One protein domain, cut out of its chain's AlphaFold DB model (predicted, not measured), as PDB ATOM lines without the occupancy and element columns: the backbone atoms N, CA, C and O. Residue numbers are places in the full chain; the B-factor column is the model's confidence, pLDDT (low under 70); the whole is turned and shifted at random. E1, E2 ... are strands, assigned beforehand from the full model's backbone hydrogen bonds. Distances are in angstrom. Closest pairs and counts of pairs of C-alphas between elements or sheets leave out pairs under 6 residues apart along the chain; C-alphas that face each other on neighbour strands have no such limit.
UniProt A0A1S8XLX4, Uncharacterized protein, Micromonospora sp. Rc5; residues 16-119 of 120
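Overview. This is residues 16 to 119 of the 120 residues of an uncharacterized protein of Micromonospora sp. Rc5 (UniProt A0A1S8XLX4). Two strongly twisted sheets of four strands lie face to face as a well-formed, elongated sandwich, E1, E8, E3 and E4 in one layer and E2, E5, E6 and E7 in the other. The strands of the two layers run nearly along each other, at 12 degrees, and lengthwise through the body. The 104 printed residues hold no named helix and eight named strands, E1 to E8 in order along the chain; the class is all strand. Both sheets are antiparallel, in the orders E1, E8, E3, E4 and E2, E5, E6, E7. The whole is compact, with a radius of gyration of the C-alphas of 14.4 A, and spans 41 by 25 by 17 A.

Arrangement. E1, residues 16 to 23, is an edge strand and the antiparallel neighbour of E8, residues 108 to 118, at 167 degrees, with N 17 and O 114 2.8 A apart. E2, residues 34 to 42, is an edge strand of the other sheet, antiparallel to E5, residues 65 to 75, at 162 degrees, with N 36 and O 71 2.9 A apart. E3, residues 45 to 53, is antiparallel to E8 at 173 degrees, with N 50 and O 115 3.0 A apart. E3 also forms a hairpin with the edge strand E4, residues 57 to 62, where N 47 and O 60 are 2.9 A apart. E5, E6, residues 80 to 88, and E7, residues 96 to 102, form a meander, each strand the antiparallel neighbour of the one before. N 70 and O 85 are 3.0 A apart between E5 and E6, and N 84 and O 98 2.8 A between E6 and E7. Between the sheets, 71 pairs of C-alphas are within 10 A; the closest C-alphas of E5 and E8, those of Thr 71 and Gly 113, are 6.2 A apart. E4 and E7 are near each other, while E1 and E7 are apart.

Along the chain. E1 begins at C-alpha 16 (69.660, -50.617, 194.620) and is 20.1 A long. E2 measures 25.1 A, E3 24.2 A, E4 14.6 A, E6 26.1 A and E7 20.5 A. E5 begins at C-alpha 65 (57.864, -60.153, 185.663) and is 31.7 A long. E8, 31.9 A long, ends at C-alpha 118 (58.006, -51.683, 197.082).

Size, cuts and confidence. The two C-alphas farthest apart, those of Ser 91 and Pro 106, are 43.5 A from each other. The printed part has no cut and no long link; the links E1 to E2 and E6 to E7 are short, and the other five are tight. The mean pLDDT of the printed part is 95.4, and no printed residue is under 70.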
ATOM      1  N   TYR A  16      68.776 -51.660 195.168       95.56
ATOM      2  CA  TYR A  16      69.660 -50.617 194.620       95.56
ATOM      3  C   TYR A  16      70.460 -51.108 193.408       95.56
ATOM      4  O   TYR A  16      70.905 -52.260 193.363       95.56
ATOM      5  N   LEU A  17      70.650 -50.235 192.424       96.69
ATOM      6  CA  LEU A  17      71.582 -50.388 191.310       96.69
ATOM      7  C   LEU A  17      72.442 -49.127 191.262       96.69
ATOM      8  O   LEU A  17      72.075 -48.129 190.643       96.69
ATOM      9  N   GLU A  18      73.570 -49.177 191.961       95.00
ATOM     10  CA  GLU A  18      74.458 -48.038 192.158       95.00
ATOM     11  C   GLU A  18      75.911 -48.378 191.841       95.00
ATOM     12  O   GLU A  18      76.331 -49.538 191.864       95.00
ATOM     13  N   GLN A  19      76.674 -47.339 191.526       95.62
ATOM     14  CA  GLN A  19      78.097 -47.419 191.253       95.62
ATOM     15  C   GLN A  19      78.788 -46.158 191.773       95.62
ATOM     16  O   GLN A  19      78.299 -45.042 191.599       95.62
ATOM     17  N   THR A  20      79.968 -46.332 192.368       96.44
ATOM     18  CA  THR A  20      80.866 -45.223 192.707       96.44
ATOM     19  C   THR A  20      81.945 -45.094 191.642       96.44
ATOM     20  O   THR A  20      82.634 -46.066 191.333       96.44
ATOM     21  N   GLN A  21      82.134 -43.892 191.099       96.38
ATOM     22  CA  GLN A  21      83.248 -43.611 190.191       96.38
ATOM     23  C   GLN A  21      83.781 -42.191 190.356       96.38
ATOM     24  O   GLN A  21      83.088 -41.308 190.863       96.38
ATOM     25  N   TYR A  22      85.008 -41.967 189.886       97.56
ATOM     26  CA  TYR A  22      85.550 -40.619 189.805       97.56
ATOM     27  C   TYR A  22      84.857 -39.843 188.682       97.56
ATOM     28  O   TYR A  22      84.870 -40.266 187.525       97.56
ATOM     29  N   LEU A  23      84.281 -38.695 189.020       97.50
ATOM     30  CA  LEU A  23      83.658 -37.765 188.090       97.50
ATOM     31  C   LEU A  23      84.384 -36.415 188.140       97.50
ATOM     32  O   LEU A  23      84.805 -35.948 189.202       97.50
ATOM     33  N   THR A  24      84.518 -35.778 186.979       97.75
ATOM     34  CA  THR A  24      85.080 -34.429 186.852       97.75
ATOM     35  C   THR A  24      83.963 -33.390 186.885       97.75
ATOM     36  O   THR A  24      82.914 -33.579 186.284       97.75
ATOM     37  N   SER A  25      84.186 -32.262 187.553       97.50
ATOM     38  CA  SER A  25      83.258 -31.121 187.576       97.50
ATOM     39  C   SER A  25      83.185 -30.370 186.244       97.50
ATOM     40  O   SER A  25      82.359 -29.480 186.083       97.50
ATOM     41  N   THR A  26      84.044 -30.716 185.284       97.38
ATOM     42  CA  THR A  26      84.029 -30.176 183.920       97.38
ATOM     43  C   THR A  26      83.967 -31.323 182.907       97.38
ATOM     44  O   THR A  26      84.960 -31.576 182.214       97.38
ATOM     45  N   PRO A  27      82.860 -32.086 182.854       97.62
ATOM     46  CA  PRO A  27      82.714 -33.144 181.866       97.62
ATOM     47  C   PRO A  27      82.616 -32.554 180.460       97.62
ATOM     48  O   PRO A  27      82.162 -31.425 180.262       97.62
ATOM     49  N   THR A  28      83.043 -33.346 179.485       97.19
ATOM     50  CA  THR A  28      82.873 -33.076 178.059       97.19
ATOM     51  C   THR A  28      82.105 -34.231 177.435       97.19
ATOM     52  O   THR A  28      82.166 -35.360 177.921       97.19
ATOM     53  N   ASP A  29      81.416 -33.967 176.332       96.31
ATOM     54  CA  ASP A  29      80.685 -34.966 175.539       96.31
ATOM     55  C   ASP A  29      81.589 -36.004 174.846       96.31
ATOM     56  O   ASP A  29      81.106 -36.996 174.309       96.31
ATOM     57  N   SER A  30      82.909 -35.803 174.879       96.19
ATOM     58  CA  SER A  30      83.908 -36.782 174.444       96.19
ATOM     59  C   SER A  30      84.229 -37.865 175.483       96.19
ATOM     60  O   SER A  30      84.891 -38.848 175.142       96.19
ATOM     61  N   LEU A  31      83.812 -37.697 176.744       96.69
ATOM     62  CA  LEU A  31      83.986 -38.725 177.772       96.69
ATOM     63  C   LEU A  31      83.006 -39.880 177.533       96.69
ATOM     64  O   LEU A  31      81.875 -39.681 177.104       96.69
ATOM     65  N   ALA A  32      83.436 -41.103 177.838       97.19
ATOM     66  CA  ALA A  32      82.615 -42.285 177.615       97.19
ATOM     67  C   ALA A  32      81.413 -42.347 178.575       97.19
ATOM     68  O   ALA A  32      81.563 -42.192 179.791       97.19
ATOM     69  N   THR A  33      80.239 -42.670 178.031       97.88
ATOM     70  CA  THR A  33      79.072 -43.086 178.816       97.88
ATOM     71  C   THR A  33      79.398 -44.347 179.609       97.88
ATOM     72  O   THR A  33      79.966 -45.301 179.076       97.88
ATOM     73  N   THR A  34      79.013 -44.370 180.881       97.88
ATOM     74  CA  THR A  34      79.149 -45.549 181.747       97.88
ATOM     75  C   THR A  34      77.771 -46.119 182.042       97.88
ATOM     76  O   THR A  34      76.878 -45.363 182.400       97.88
ATOM     77  N   CYS A  35      77.585 -47.433 181.920       97.75
ATOM     78  CA  CYS A  35      76.316 -48.093 182.231       97.75
ATOM     79  C   CYS A  35      76.529 -49.271 183.183       97.75
ATOM     80  O   CYS A  35      77.511 -50.002 183.060       97.75
ATOM     81  N   THR A  36      75.571 -49.476 184.083       97.25
ATOM     82  CA  THR A  36      75.445 -50.668 184.922       97.25
ATOM     83  C   THR A  36      74.064 -51.285 184.719       97.25
ATOM     84  O   THR A  36      73.082 -50.566 184.512       97.25
ATOM     85  N   SER A  37      73.985 -52.613 184.757       97.94
ATOM     86  CA  SER A  37      72.740 -53.343 184.527       97.94
ATOM     87  C   SER A  37      72.656 -54.582 185.407       97.94
ATOM     88  O   SER A  37      73.654 -55.266 185.635       97.94
ATOM     89  N   LYS A  38      71.442 -54.924 185.840       97.69
ATOM     90  CA  LYS A  38      71.133 -56.215 186.465       97.69
ATOM     91  C   LYS A  38      69.737 -56.693 186.079       97.69
ATOM     92  O   LYS A  38      68.921 -55.930 185.568       97.69
ATOM     93  N   ARG A  39      69.454 -57.966 186.348       97.56
ATOM     94  CA  ARG A  39      68.097 -58.515 186.243       97.56
ATOM     95  C   ARG A  39      67.422 -58.475 187.608       97.56
ATOM     96  O   ARG A  39      68.066 -58.799 188.605       97.56
ATOM     97  N   ILE A  40      66.152 -58.089 187.646       96.38
ATOM     98  CA  ILE A  40      65.349 -58.055 188.873       96.38
ATOM     99  C   ILE A  40      63.970 -58.653 188.608       96.38
ATOM    100  O   ILE A  40      63.297 -58.269 187.657       96.38
ATOM    101  N   THR A  41      63.563 -59.617 189.428       95.75
ATOM    102  CA  THR A  41      62.210 -60.182 189.386       95.75
ATOM    103  C   THR A  41      61.352 -59.441 190.395       95.75
ATOM    104  O   THR A  41      61.681 -59.422 191.579       95.75
ATOM    105  N   LEU A  42      60.275 -58.825 189.919       94.31
ATOM    106  CA  LEU A  42      59.369 -58.024 190.730       94.31
ATOM    107  C   LEU A  42      58.010 -58.709 190.830       94.31
ATOM    108  O   LEU A  42      57.547 -59.344 189.880       94.31
ATOM    109  N   ALA A  43      57.367 -58.571 191.987       94.31
ATOM    110  CA  ALA A  43      55.946 -58.857 192.119       94.31
ATOM    111  C   ALA A  43      55.132 -57.727 191.474       94.31
ATOM    112  O   ALA A  43      55.618 -56.607 191.313       94.31
ATOM    113  N   ALA A  44      53.882 -58.016 191.127       94.06
ATOM    114  CA  ALA A  44      52.954 -56.976 190.714       94.06
ATOM    115  C   ALA A  44      52.637 -56.071 191.915       94.06
ATOM    116  O   ALA A  44      52.289 -56.594 192.974       94.06
ATOM    117  N   GLY A  45      52.744 -54.755 191.760       94.19
ATOM    118  CA  GLY A  45      52.473 -53.817 192.847       94.19
ATOM    119  C   GLY A  45      52.896 -52.387 192.546       94.19
ATOM    120  O   GLY A  45      53.451 -52.100 191.483       94.19
ATOM    121  N   ASP A  46      52.628 -51.505 193.503       94.88
ATOM    122  CA  ASP A  46      53.085 -50.121 193.491       94.88
ATOM    123  C   ASP A  46      54.504 -50.026 194.056       94.88
ATOM    124  O   ASP A  46      54.826 -50.613 195.095       94.88
ATOM    125  N   TYR A  47      55.352 -49.287 193.347       95.62
ATOM    126  CA  TYR A  47      56.741 -49.053 193.708       95.62
ATOM    127  C   TYR A  47      57.069 -47.570 193.596       95.62
ATOM    128  O   TYR A  47      56.662 -46.911 192.635       95.62
ATOM    129  N   THR A  48      57.911 -47.091 194.500       96.00
ATOM    130  CA  THR A  48      58.692 -45.877 194.295       96.00
ATOM    131  C   THR A  48      59.978 -46.245 193.558       96.00
ATOM    132  O   THR A  48      60.795 -47.033 194.036       96.00
ATOM    133  N   TRP A  49      60.176 -45.691 192.364       96.19
ATOM    134  CA  TRP A  49      61.398 -45.857 191.576       96.19
ATOM    135  C   TRP A  49      62.096 -44.513 191.437       96.19
ATOM    136  O   TRP A  49      61.482 -43.533 191.013       96.19
ATOM    137  N   GLY A  50      63.381 -44.447 191.773       95.25
ATOM    138  CA  GLY A  50      64.105 -43.186 191.726       95.25
ATOM    139  C   GLY A  50      65.583 -43.322 191.421       95.25
ATOM    140  O   GLY A  50      66.180 -44.389 191.538       95.25
ATOM    141  N   ASN A  51      66.183 -42.207 191.033       93.50
ATOM    142  CA  ASN A  51      67.620 -42.041 190.920       93.50
ATOM    143  C   ASN A  51      68.187 -41.668 192.297       93.50
ATOM    144  O   ASN A  51      67.721 -40.724 192.923       93.50
ATOM    145  N   TYR A  52      69.209 -42.389 192.767       87.19
ATOM    146  CA  TYR A  52      69.893 -42.133 194.042       87.19
ATOM    147  C   TYR A  52      70.476 -40.711 194.102       87.19
ATOM    148  O   TYR A  52      70.361 -40.012 195.103       87.19
ATOM    149  N   TYR A  53      71.057 -40.260 192.990       85.69
ATOM    150  CA  TYR A  53      71.506 -38.891 192.762       85.69
ATOM    151  C   TYR A  53      71.182 -38.539 191.299       85.69
ATOM    152  O   TYR A  53      71.474 -39.364 190.432       85.69
ATOM    153  N   PRO A  54      70.540 -37.393 190.993       79.31
ATOM    154  CA  PRO A  54      70.269 -36.245 191.864       79.31
ATOM    155  C   PRO A  54      68.997 -36.351 192.730       79.31
ATOM    156  O   PRO A  54      68.663 -35.381 193.406       79.31
ATOM    157  N   GLY A  55      68.312 -37.501 192.757       83.81
ATOM    158  CA  GLY A  55      67.194 -37.743 193.683       83.81
ATOM    159  C   GLY A  55      65.798 -37.745 193.058       83.81
ATOM    160  O   GLY A  55      64.819 -37.755 193.802       83.81
ATOM    161  N   SER A  56      65.663 -37.713 191.729       90.19
ATOM    162  CA  SER A  56      64.335 -37.766 191.109       90.19
ATOM    163  C   SER A  56      63.674 -39.108 191.327       90.19
ATOM    164  O   SER A  56      64.323 -40.153 191.343       90.19
ATOM    165  N   VAL A  57      62.362 -39.064 191.489       93.19
ATOM    166  CA  VAL A  57      61.563 -40.191 191.935       93.19
ATOM    167  C   VAL A  57      60.215 -40.171 191.229       93.19
ATOM    168  O   VAL A  57      59.670 -39.100 190.955       93.19
ATOM    169  N   GLN A  58      59.681 -41.349 190.934       93.50
ATOM    170  CA  GLN A  58      58.314 -41.520 190.474       93.50
ATOM    171  C   GLN A  58      57.689 -42.751 191.120       93.50
ATOM    172  O   GLN A  58      58.327 -43.800 191.242       93.50
ATOM    173  N   ASP A  59      56.416 -42.628 191.467       94.69
ATOM    174  CA  ASP A  59      55.605 -43.767 191.873       94.69
ATOM    175  C   ASP A  59      54.966 -44.387 190.635       94.69
ATOM    176  O   ASP A  59      54.454 -43.682 189.758       94.69
ATOM    177  N   GLN A  60      55.008 -45.711 190.540       93.88
ATOM    178  CA  GLN A  60      54.413 -46.431 189.423       93.88
ATOM    179  C   GLN A  60      54.011 -47.846 189.817       93.88
ATOM    180  O   GLN A  60      54.671 -48.512 190.615       93.88
ATOM    181  N   TYR A  61      52.965 -48.335 189.161       94.00
ATOM    182  CA  TYR A  61      52.615 -49.741 189.207       94.00
ATOM    183  C   TYR A  61      53.503 -50.535 188.243       94.00
ATOM    184  O   TYR A  61      53.549 -50.245 187.042       94.00
ATOM    185  N   LEU A  62      54.176 -51.562 188.752       94.31
ATOM    186  CA  LEU A  62      54.940 -52.523 187.959       94.31
ATOM    187  C   LEU A  62      54.233 -53.872 187.999       94.31
ATOM    188  O   LEU A  62      53.710 -54.290 189.030       94.31
ATOM    189  N   GLY A  63      54.190 -54.561 186.863       94.19
ATOM    190  CA  GLY A  63      53.598 -55.888 186.793       94.19
ATOM    191  C   GLY A  63      54.583 -56.988 187.197       94.19
ATOM    192  O   GLY A  63      55.797 -56.799 187.211       94.19
ATOM    193  N   ALA A  64      54.052 -58.172 187.504       95.31
ATOM    194  CA  ALA A  64      54.865 -59.308 187.927       95.31
ATOM    195  C   ALA A  64      55.658 -59.891 186.748       95.31
ATOM    196  O   ALA A  64      55.101 -60.616 185.923       95.31
ATOM    197  N   THR A  65      56.951 -59.583 186.662       96.75
ATOM    198  CA  THR A  65      57.864 -60.153 185.663       96.75
ATOM    199  C   THR A  65      59.327 -59.941 186.067       96.75
ATOM    200  O   THR A  65      59.632 -59.327 187.093       96.75
ATOM    201  N   THR A  66      60.248 -60.464 185.260       97.38
ATOM    202  CA  THR A  66      61.658 -60.083 185.327       97.38
ATOM    203  C   THR A  66      61.911 -58.888 184.419       97.38
ATOM    204  O   THR A  66      61.455 -58.849 183.277       97.38
ATOM    205  N   TYR A  67      62.646 -57.916 184.943       97.81
ATOM    206  CA  TYR A  67      63.063 -56.714 184.243       97.81
ATOM    207  C   TYR A  67      64.576 -56.726 184.041       97.81
ATOM    208  O   TYR A  67      65.334 -57.095 184.947       97.81
ATOM    209  N   THR A  68      65.024 -56.259 182.879       98.25
ATOM    210  CA  THR A  68      66.392 -55.771 182.703       98.25
ATOM    211  C   THR A  68      66.431 -54.330 183.196       98.25
ATOM    212  O   THR A  68      65.880 -53.424 182.570       98.25
ATOM    213  N   TRP A  69      67.062 -54.120 184.346       98.19
ATOM    214  CA  TRP A  69      67.227 -52.808 184.952       98.19
ATOM    215  C   TRP A  69      68.598 -52.251 184.594       98.19
ATOM    216  O   TRP A  69      69.615 -52.877 184.892       98.19
ATOM    217  N   THR A  70      68.620 -51.091 183.943       98.31
ATOM    218  CA  THR A  70      69.849 -50.412 183.516       98.31
ATOM    219  C   THR A  70      69.884 -48.986 184.047       98.31
ATOM    220  O   THR A  70      68.860 -48.302 184.059       98.31
ATOM    221  N   THR A  71      71.062 -48.516 184.448       97.69
ATOM    222  CA  THR A  71      71.345 -47.101 184.713       97.69
ATOM    223  C   THR A  71      72.601 -46.704 183.949       97.69
ATOM    224  O   THR A  71      73.643 -47.341 184.087       97.69
ATOM    225  N   CYS A  72      72.506 -45.645 183.152       97.88
ATOM    226  CA  CYS A  72      73.612 -45.066 182.403       97.88
ATOM    227  C   CYS A  72      73.871 -43.629 182.848       97.88
ATOM    228  O   CYS A  72      72.928 -42.874 183.083       97.88
ATOM    229  N   LEU A  73      75.143 -43.253 182.896       98.06
ATOM    230  CA  LEU A  73      75.622 -41.902 183.126       98.06
ATOM    231  C   LEU A  73      76.365 -41.423 181.879       98.06
ATOM    232  O   LEU A  73      77.410 -41.968 181.515       98.06
ATOM    233  N   ASP A  74      75.802 -40.417 181.230       97.94
ATOM    234  CA  ASP A  74      76.259 -39.841 179.971       97.94
ATOM    235  C   ASP A  74      76.853 -38.445 180.241       97.94
ATOM    236  O   ASP A  74      76.111 -37.513 180.581       97.94
ATOM    237  N   PRO A  75      78.187 -38.287 180.168       98.06
ATOM    238  CA  PRO A  75      78.830 -36.991 180.322       98.06
ATOM    239  C   PRO A  75      78.431 -36.042 179.188       98.06
ATOM    240  O   PRO A  75      78.540 -36.360 178.005       98.06
ATOM    241  N   LYS A  76      78.001 -34.839 179.548       97.69
ATOM    242  CA  LYS A  76      77.717 -33.737 178.625       97.69
ATOM    243  C   LYS A  76      78.699 -32.604 178.860       97.69
ATOM    244  O   LYS A  76      79.519 -32.649 179.769       97.69
ATOM    245  N   ASN A  77      78.630 -31.573 178.026       96.56
ATOM    246  CA  ASN A  77      79.483 -30.402 178.176       96.56
ATOM    247  C   ASN A  77      79.057 -29.579 179.410       96.56
ATOM    248  O   ASN A  77      78.147 -28.754 179.328       96.56
ATOM    249  N   GLY A  78      79.693 -29.841 180.556       96.25
ATOM    250  CA  GLY A  78      79.467 -29.150 181.831       96.25
ATOM    251  C   GLY A  78      78.476 -29.802 182.807       96.25
ATOM    252  O   GLY A  78      78.331 -29.308 183.921       96.25
ATOM    253  N   TYR A  79      77.815 -30.901 182.440       97.06
ATOM    254  CA  TYR A  79      76.896 -31.643 183.316       97.06
ATOM    255  C   TYR A  79      76.881 -33.135 182.962       97.06
ATOM    256  O   TYR A  79      77.471 -33.550 181.968       97.06
ATOM    257  N   TYR A  80      76.203 -33.946 183.764       97.88
ATOM    258  CA  TYR A  80      75.954 -35.356 183.491       97.88
ATOM    259  C   TYR A  80      74.459 -35.596 183.310       97.88
ATOM    260  O   TYR A  80      73.662 -35.035 184.058       97.88
ATOM    261  N   ARG A  81      74.092 -36.450 182.351       97.38
ATOM    262  CA  ARG A  81      72.738 -36.999 182.229       97.38
ATOM    263  C   ARG A  81      72.728 -38.428 182.749       97.38
ATOM    264  O   ARG A  81      73.397 -39.291 182.181       97.38
ATOM    265  N   GLN A  82      71.963 -38.692 183.796       97.44
ATOM    266  CA  GLN A  82      71.672 -40.045 184.245       97.44
ATOM    267  C   GLN A  82      70.346 -40.509 183.653       97.44
ATOM    268  O   GLN A  82      69.349 -39.804 183.742       97.44
ATOM    269  N   THR A  83      70.322 -41.708 183.081       97.12
ATOM    270  CA  THR A  83      69.109 -42.347 182.560       97.12
ATOM    271  C   THR A  83      68.998 -43.741 183.146       97.12
ATOM    272  O   THR A  83      69.940 -44.526 183.046       97.12
ATOM    273  N   THR A  84      67.852 -44.069 183.734       97.38
ATOM    274  CA  THR A  84      67.539 -45.420 184.191       97.38
ATOM    275  C   THR A  84      66.327 -45.975 183.463       97.38
ATOM    276  O   THR A  84      65.365 -45.257 183.211       97.38
ATOM    277  N   THR A  85      66.386 -47.257 183.109       97.62
ATOM    278  CA  THR A  85      65.352 -47.951 182.341       97.62
ATOM    279  C   THR A  85      65.007 -49.281 182.999       97.62
ATOM    280  O   THR A  85      65.902 -50.012 183.434       97.62
ATOM    281  N   LEU A  86      63.715 -49.601 183.021       97.56
ATOM    282  CA  LEU A  86      63.182 -50.922 183.332       97.56
ATOM    283  C   LEU A  86      62.566 -51.512 182.069       97.56
ATOM    284  O   LEU A  86      61.548 -51.023 181.580       97.56
ATOM    285  N   ASP A  87      63.205 -52.551 181.546       97.56
ATOM    286  CA  ASP A  87      62.785 -53.267 180.344       97.56
ATOM    287  C   ASP A  87      62.178 -54.631 180.729       97.56
ATOM    288  O   ASP A  87      62.919 -55.504 181.190       97.56
ATOM    289  N   PRO A  88      60.847 -54.810 180.645       97.62
ATOM    290  CA  PRO A  88      60.184 -56.046 181.053       97.62
ATOM    291  C   PRO A  88      60.390 -57.180 180.041       97.62
ATOM    292  O   PRO A  88      60.167 -57.006 178.848       97.62
ATOM    293  N   ASP A  89      60.624 -58.403 180.525       97.19
ATOM    294  CA  ASP A  89      60.619 -59.612 179.678       97.19
ATOM    295  C   ASP A  89      59.239 -59.922 179.067       97.19
ATOM    296  O   ASP A  89      59.098 -60.784 178.196       97.19
ATOM    297  N   HIS A  90      58.188 -59.251 179.543       93.88
ATOM    298  CA  HIS A  90      56.837 -59.440 179.046       93.88
ATOM    299  C   HIS A  90      56.670 -58.747 177.686       93.88
ATOM    300  O   HIS A  90      56.445 -57.538 177.609       93.88
ATOM    301  N   SER A  91      56.681 -59.534 176.605       82.12
ATOM    302  CA  SER A  91      56.459 -59.050 175.239       82.12
ATOM    303  C   SER A  91      55.105 -58.334 175.128       82.12
ATOM    304  O   SER A  91      54.053 -58.973 175.141       82.12
ATOM    305  N   GLY A  92      55.118 -57.005 175.066       87.50
ATOM    306  CA  GLY A  92      53.915 -56.168 174.989       87.50
ATOM    307  C   GLY A  92      53.791 -55.131 176.103       87.50
ATOM    308  O   GLY A  92      52.911 -54.278 176.022       87.50
ATOM    309  N   TRP A  93      54.651 -55.167 177.122       91.81
ATOM    310  CA  TRP A  93      54.770 -54.069 178.082       91.81
ATOM    311  C   TRP A  93      55.813 -53.065 177.600       91.81
ATOM    312  O   TRP A  93      56.816 -53.444 177.001       91.81
ATOM    313  N   ALA A  94      55.551 -51.780 177.833       92.31
ATOM    314  CA  ALA A  94      56.483 -50.718 177.490       92.31
ATOM    315  C   ALA A  94      57.591 -50.599 178.542       92.31
ATOM    316  O   ALA A  94      57.372 -50.846 179.729       92.31
ATOM    317  N   ASN A  95      58.765 -50.162 178.100       94.12
ATOM    318  CA  ASN A  95      59.886 -49.849 178.971       94.12
ATOM    319  C   ASN A  95      59.551 -48.597 179.792       94.12
ATOM    320  O   ASN A  95      59.092 -47.595 179.239       94.12
ATOM    321  N   ALA A  96      59.833 -48.622 181.091       94.31
ATOM    322  CA  ALA A  96      59.769 -47.425 181.926       94.31
ATOM    323  C   ALA A  96      61.140 -46.740 181.938       94.31
ATOM    324  O   ALA A  96      62.163 -47.425 181.920       94.31
ATOM    325  N   THR A  97      61.188 -45.405 181.938       96.00
ATOM    326  CA  THR A  97      62.446 -44.634 181.947       96.00
ATOM    327  C   THR A  97      62.335 -43.398 182.834       96.00
ATOM    328  O   THR A  97      61.333 -42.693 182.760       96.00
ATOM    329  N   ILE A  98      63.381 -43.115 183.615       94.88
ATOM    330  CA  ILE A  98      63.595 -41.840 184.319       94.88
ATOM    331  C   ILE A  98      64.939 -41.275 183.857       94.88
ATOM    332  O   ILE A  98      65.921 -42.015 183.756       94.88
ATOM    333  N   SER A  99      65.001 -39.968 183.610       95.00
ATOM    334  CA  SER A  99      66.237 -39.280 183.239       95.00
ATOM    335  C   SER A  99      66.388 -37.967 183.989       95.00
ATOM    336  O   SER A  99      65.434 -37.200 184.065       95.00
ATOM    337  N   ASP A 100      67.609 -37.668 184.422       95.19
ATOM    338  CA  ASP A 100      67.958 -36.439 185.127       95.19
ATOM    339  C   ASP A 100      69.275 -35.860 184.651       95.19
ATOM    340  O   ASP A 100      70.202 -36.596 184.318       95.19
ATOM    341  N   ASP A 101      69.367 -34.536 184.702       96.00
ATOM    342  CA  ASP A 101      70.605 -33.805 184.471       96.00
ATOM    343  C   ASP A 101      71.121 -33.248 185.800       96.00
ATOM    344  O   ASP A 101      70.355 -32.691 186.590       96.00
ATOM    345  N   PHE A 102      72.424 -33.361 186.050       96.00
ATOM    346  CA  PHE A 102      73.047 -32.786 187.238       96.00
ATOM    347  C   PHE A 102      74.467 -32.288 186.984       96.00
ATOM    348  O   PHE A 102      75.209 -32.802 186.147       96.00
ATOM    349  N   VAL A 103      74.859 -31.279 187.756       96.06
ATOM    350  CA  VAL A 103      76.223 -30.748 187.796       96.06
ATOM    351  C   VAL A 103      76.859 -31.193 189.101       96.06
ATOM    352  O   VAL A 103      76.207 -31.181 190.143       96.06
ATOM    353  N   ILE A 104      78.141 -31.541 189.057       94.75
ATOM    354  CA  ILE A 104      78.913 -31.842 190.261       94.75
ATOM    355  C   ILE A 104      79.942 -30.752 190.528       94.75
ATOM    356  O   ILE A 104      80.543 -30.187 189.613       94.75
ATOM    357  N   SER A 105      80.177 -30.487 191.804       93.69
ATOM    358  CA  SER A 105      81.284 -29.666 192.276       93.69
ATOM    359  C   SER A 105      81.568 -30.040 193.733       93.69
ATOM    360  O   SER A 105      80.640 -29.981 194.542       93.69
ATOM    361  N   PRO A 106      82.801 -30.433 194.101       96.19
ATOM    362  CA  PRO A 106      83.999 -30.558 193.264       96.19
ATOM    363  C   PRO A 106      84.049 -31.866 192.444       96.19
ATOM    364  O   PRO A 106      83.205 -32.752 192.581       96.19
ATOM    365  N   SER A 107      85.085 -31.999 191.604       98.12
ATOM    366  CA  SER A 107      85.494 -33.306 191.061       98.12
ATOM    367  C   SER A 107      85.815 -34.279 192.203       98.12
ATOM    368  O   SER A 107      86.354 -33.859 193.229       98.12
ATOM    369  N   GLY A 108      85.529 -35.568 192.038       98.19
ATOM    370  CA  GLY A 108      85.769 -36.556 193.091       98.19
ATOM    371  C   GLY A 108      85.086 -37.893 192.843       98.19
ATOM    372  O   GLY A 108      84.561 -38.134 191.761       98.19
ATOM    373  N   ASN A 109      85.086 -38.762 193.854       97.75
ATOM    374  CA  ASN A 109      84.322 -40.006 193.817       97.75
ATOM    375  C   ASN A 109      82.859 -39.718 194.159       97.75
ATOM    376  O   ASN A 109      82.568 -39.244 195.255       97.75
ATOM    377  N   TRP A 110      81.961 -40.032 193.231       96.50
ATOM    378  CA  TRP A 110      80.522 -39.852 193.382       96.50
ATOM    379  C   TRP A 110      79.813 -41.193 193.228       96.50
ATOM    380  O   TRP A 110      80.149 -41.971 192.332       96.50
ATOM    381  N   THR A 111      78.831 -41.444 194.093       95.81
ATOM    382  CA  THR A 111      77.894 -42.564 193.950       95.81
ATOM    383  C   THR A 111      76.662 -42.082 193.208       95.81
ATOM    384  O   THR A 111      76.043 -41.091 193.591       95.81
ATOM    385  N   TRP A 112      76.326 -42.789 192.142       95.75
ATOM    386  CA  TRP A 112      75.172 -42.534 191.292       95.75
ATOM    387  C   TRP A 112      74.511 -43.872 190.955       95.75
ATOM    388  O   TRP A 112      75.112 -44.935 191.126       95.75
ATOM    389  N   GLY A 113      73.254 -43.841 190.531       96.56
ATOM    390  CA  GLY A 113      72.463 -45.064 190.443       96.56
ATOM    391  C   GLY A 113      70.979 -44.830 190.621       96.56
ATOM    392  O   GLY A 113      70.527 -43.692 190.723       96.56
ATOM    393  N   SER A 114      70.224 -45.914 190.707       97.19
ATOM    394  CA  SER A 114      68.789 -45.886 190.974       97.19
ATOM    395  C   SER A 114      68.393 -46.913 192.033       97.19
ATOM    396  O   SER A 114      69.165 -47.817 192.361       97.19
ATOM    397  N   TYR A 115      67.188 -46.775 192.573       96.62
ATOM    398  CA  TYR A 115      66.608 -47.667 193.569       96.62
ATOM    399  C   TYR A 115      65.135 -47.944 193.265       96.62
ATOM    400  O   TYR A 115      64.462 -47.099 192.679       96.62
ATOM    401  N   ILE A 116      64.644 -49.112 193.670       96.12
ATOM    402  CA  ILE A 116      63.242 -49.530 193.561       96.12
ATOM    403  C   ILE A 116      62.767 -49.927 194.953       96.12
ATOM    404  O   ILE A 116      63.343 -50.838 195.550       96.12
ATOM    405  N   ASP A 117      61.729 -49.258 195.442       94.81
ATOM    406  CA  ASP A 117      61.163 -49.436 196.775       94.81
ATOM    407  C   ASP A 117      59.694 -49.904 196.695       94.81
ATOM    408  O   ASP A 117      58.857 -49.182 196.151       94.81
ATOM    409  N   PRO A 118      59.365 -51.129 197.134       93.56
ATOM    410  CA  PRO A 118      58.006 -51.683 197.082       93.56
ATOM    411  C   PRO A 118      57.089 -51.192 198.214       93.56
ATOM    412  O   PRO A 118      57.489 -51.160 199.373       93.56
ATOM    413  N   HIS A 119      55.817 -50.908 197.906       88.94
ATOM    414  CA  HIS A 119      54.830 -50.373 198.862       88.94
ATOM    415  C   HIS A 119      53.651 -51.327 199.148       88.94
ATOM    416  O   HIS A 119      52.488 -50.936 199.013       88.94
TER     417      HIS A 119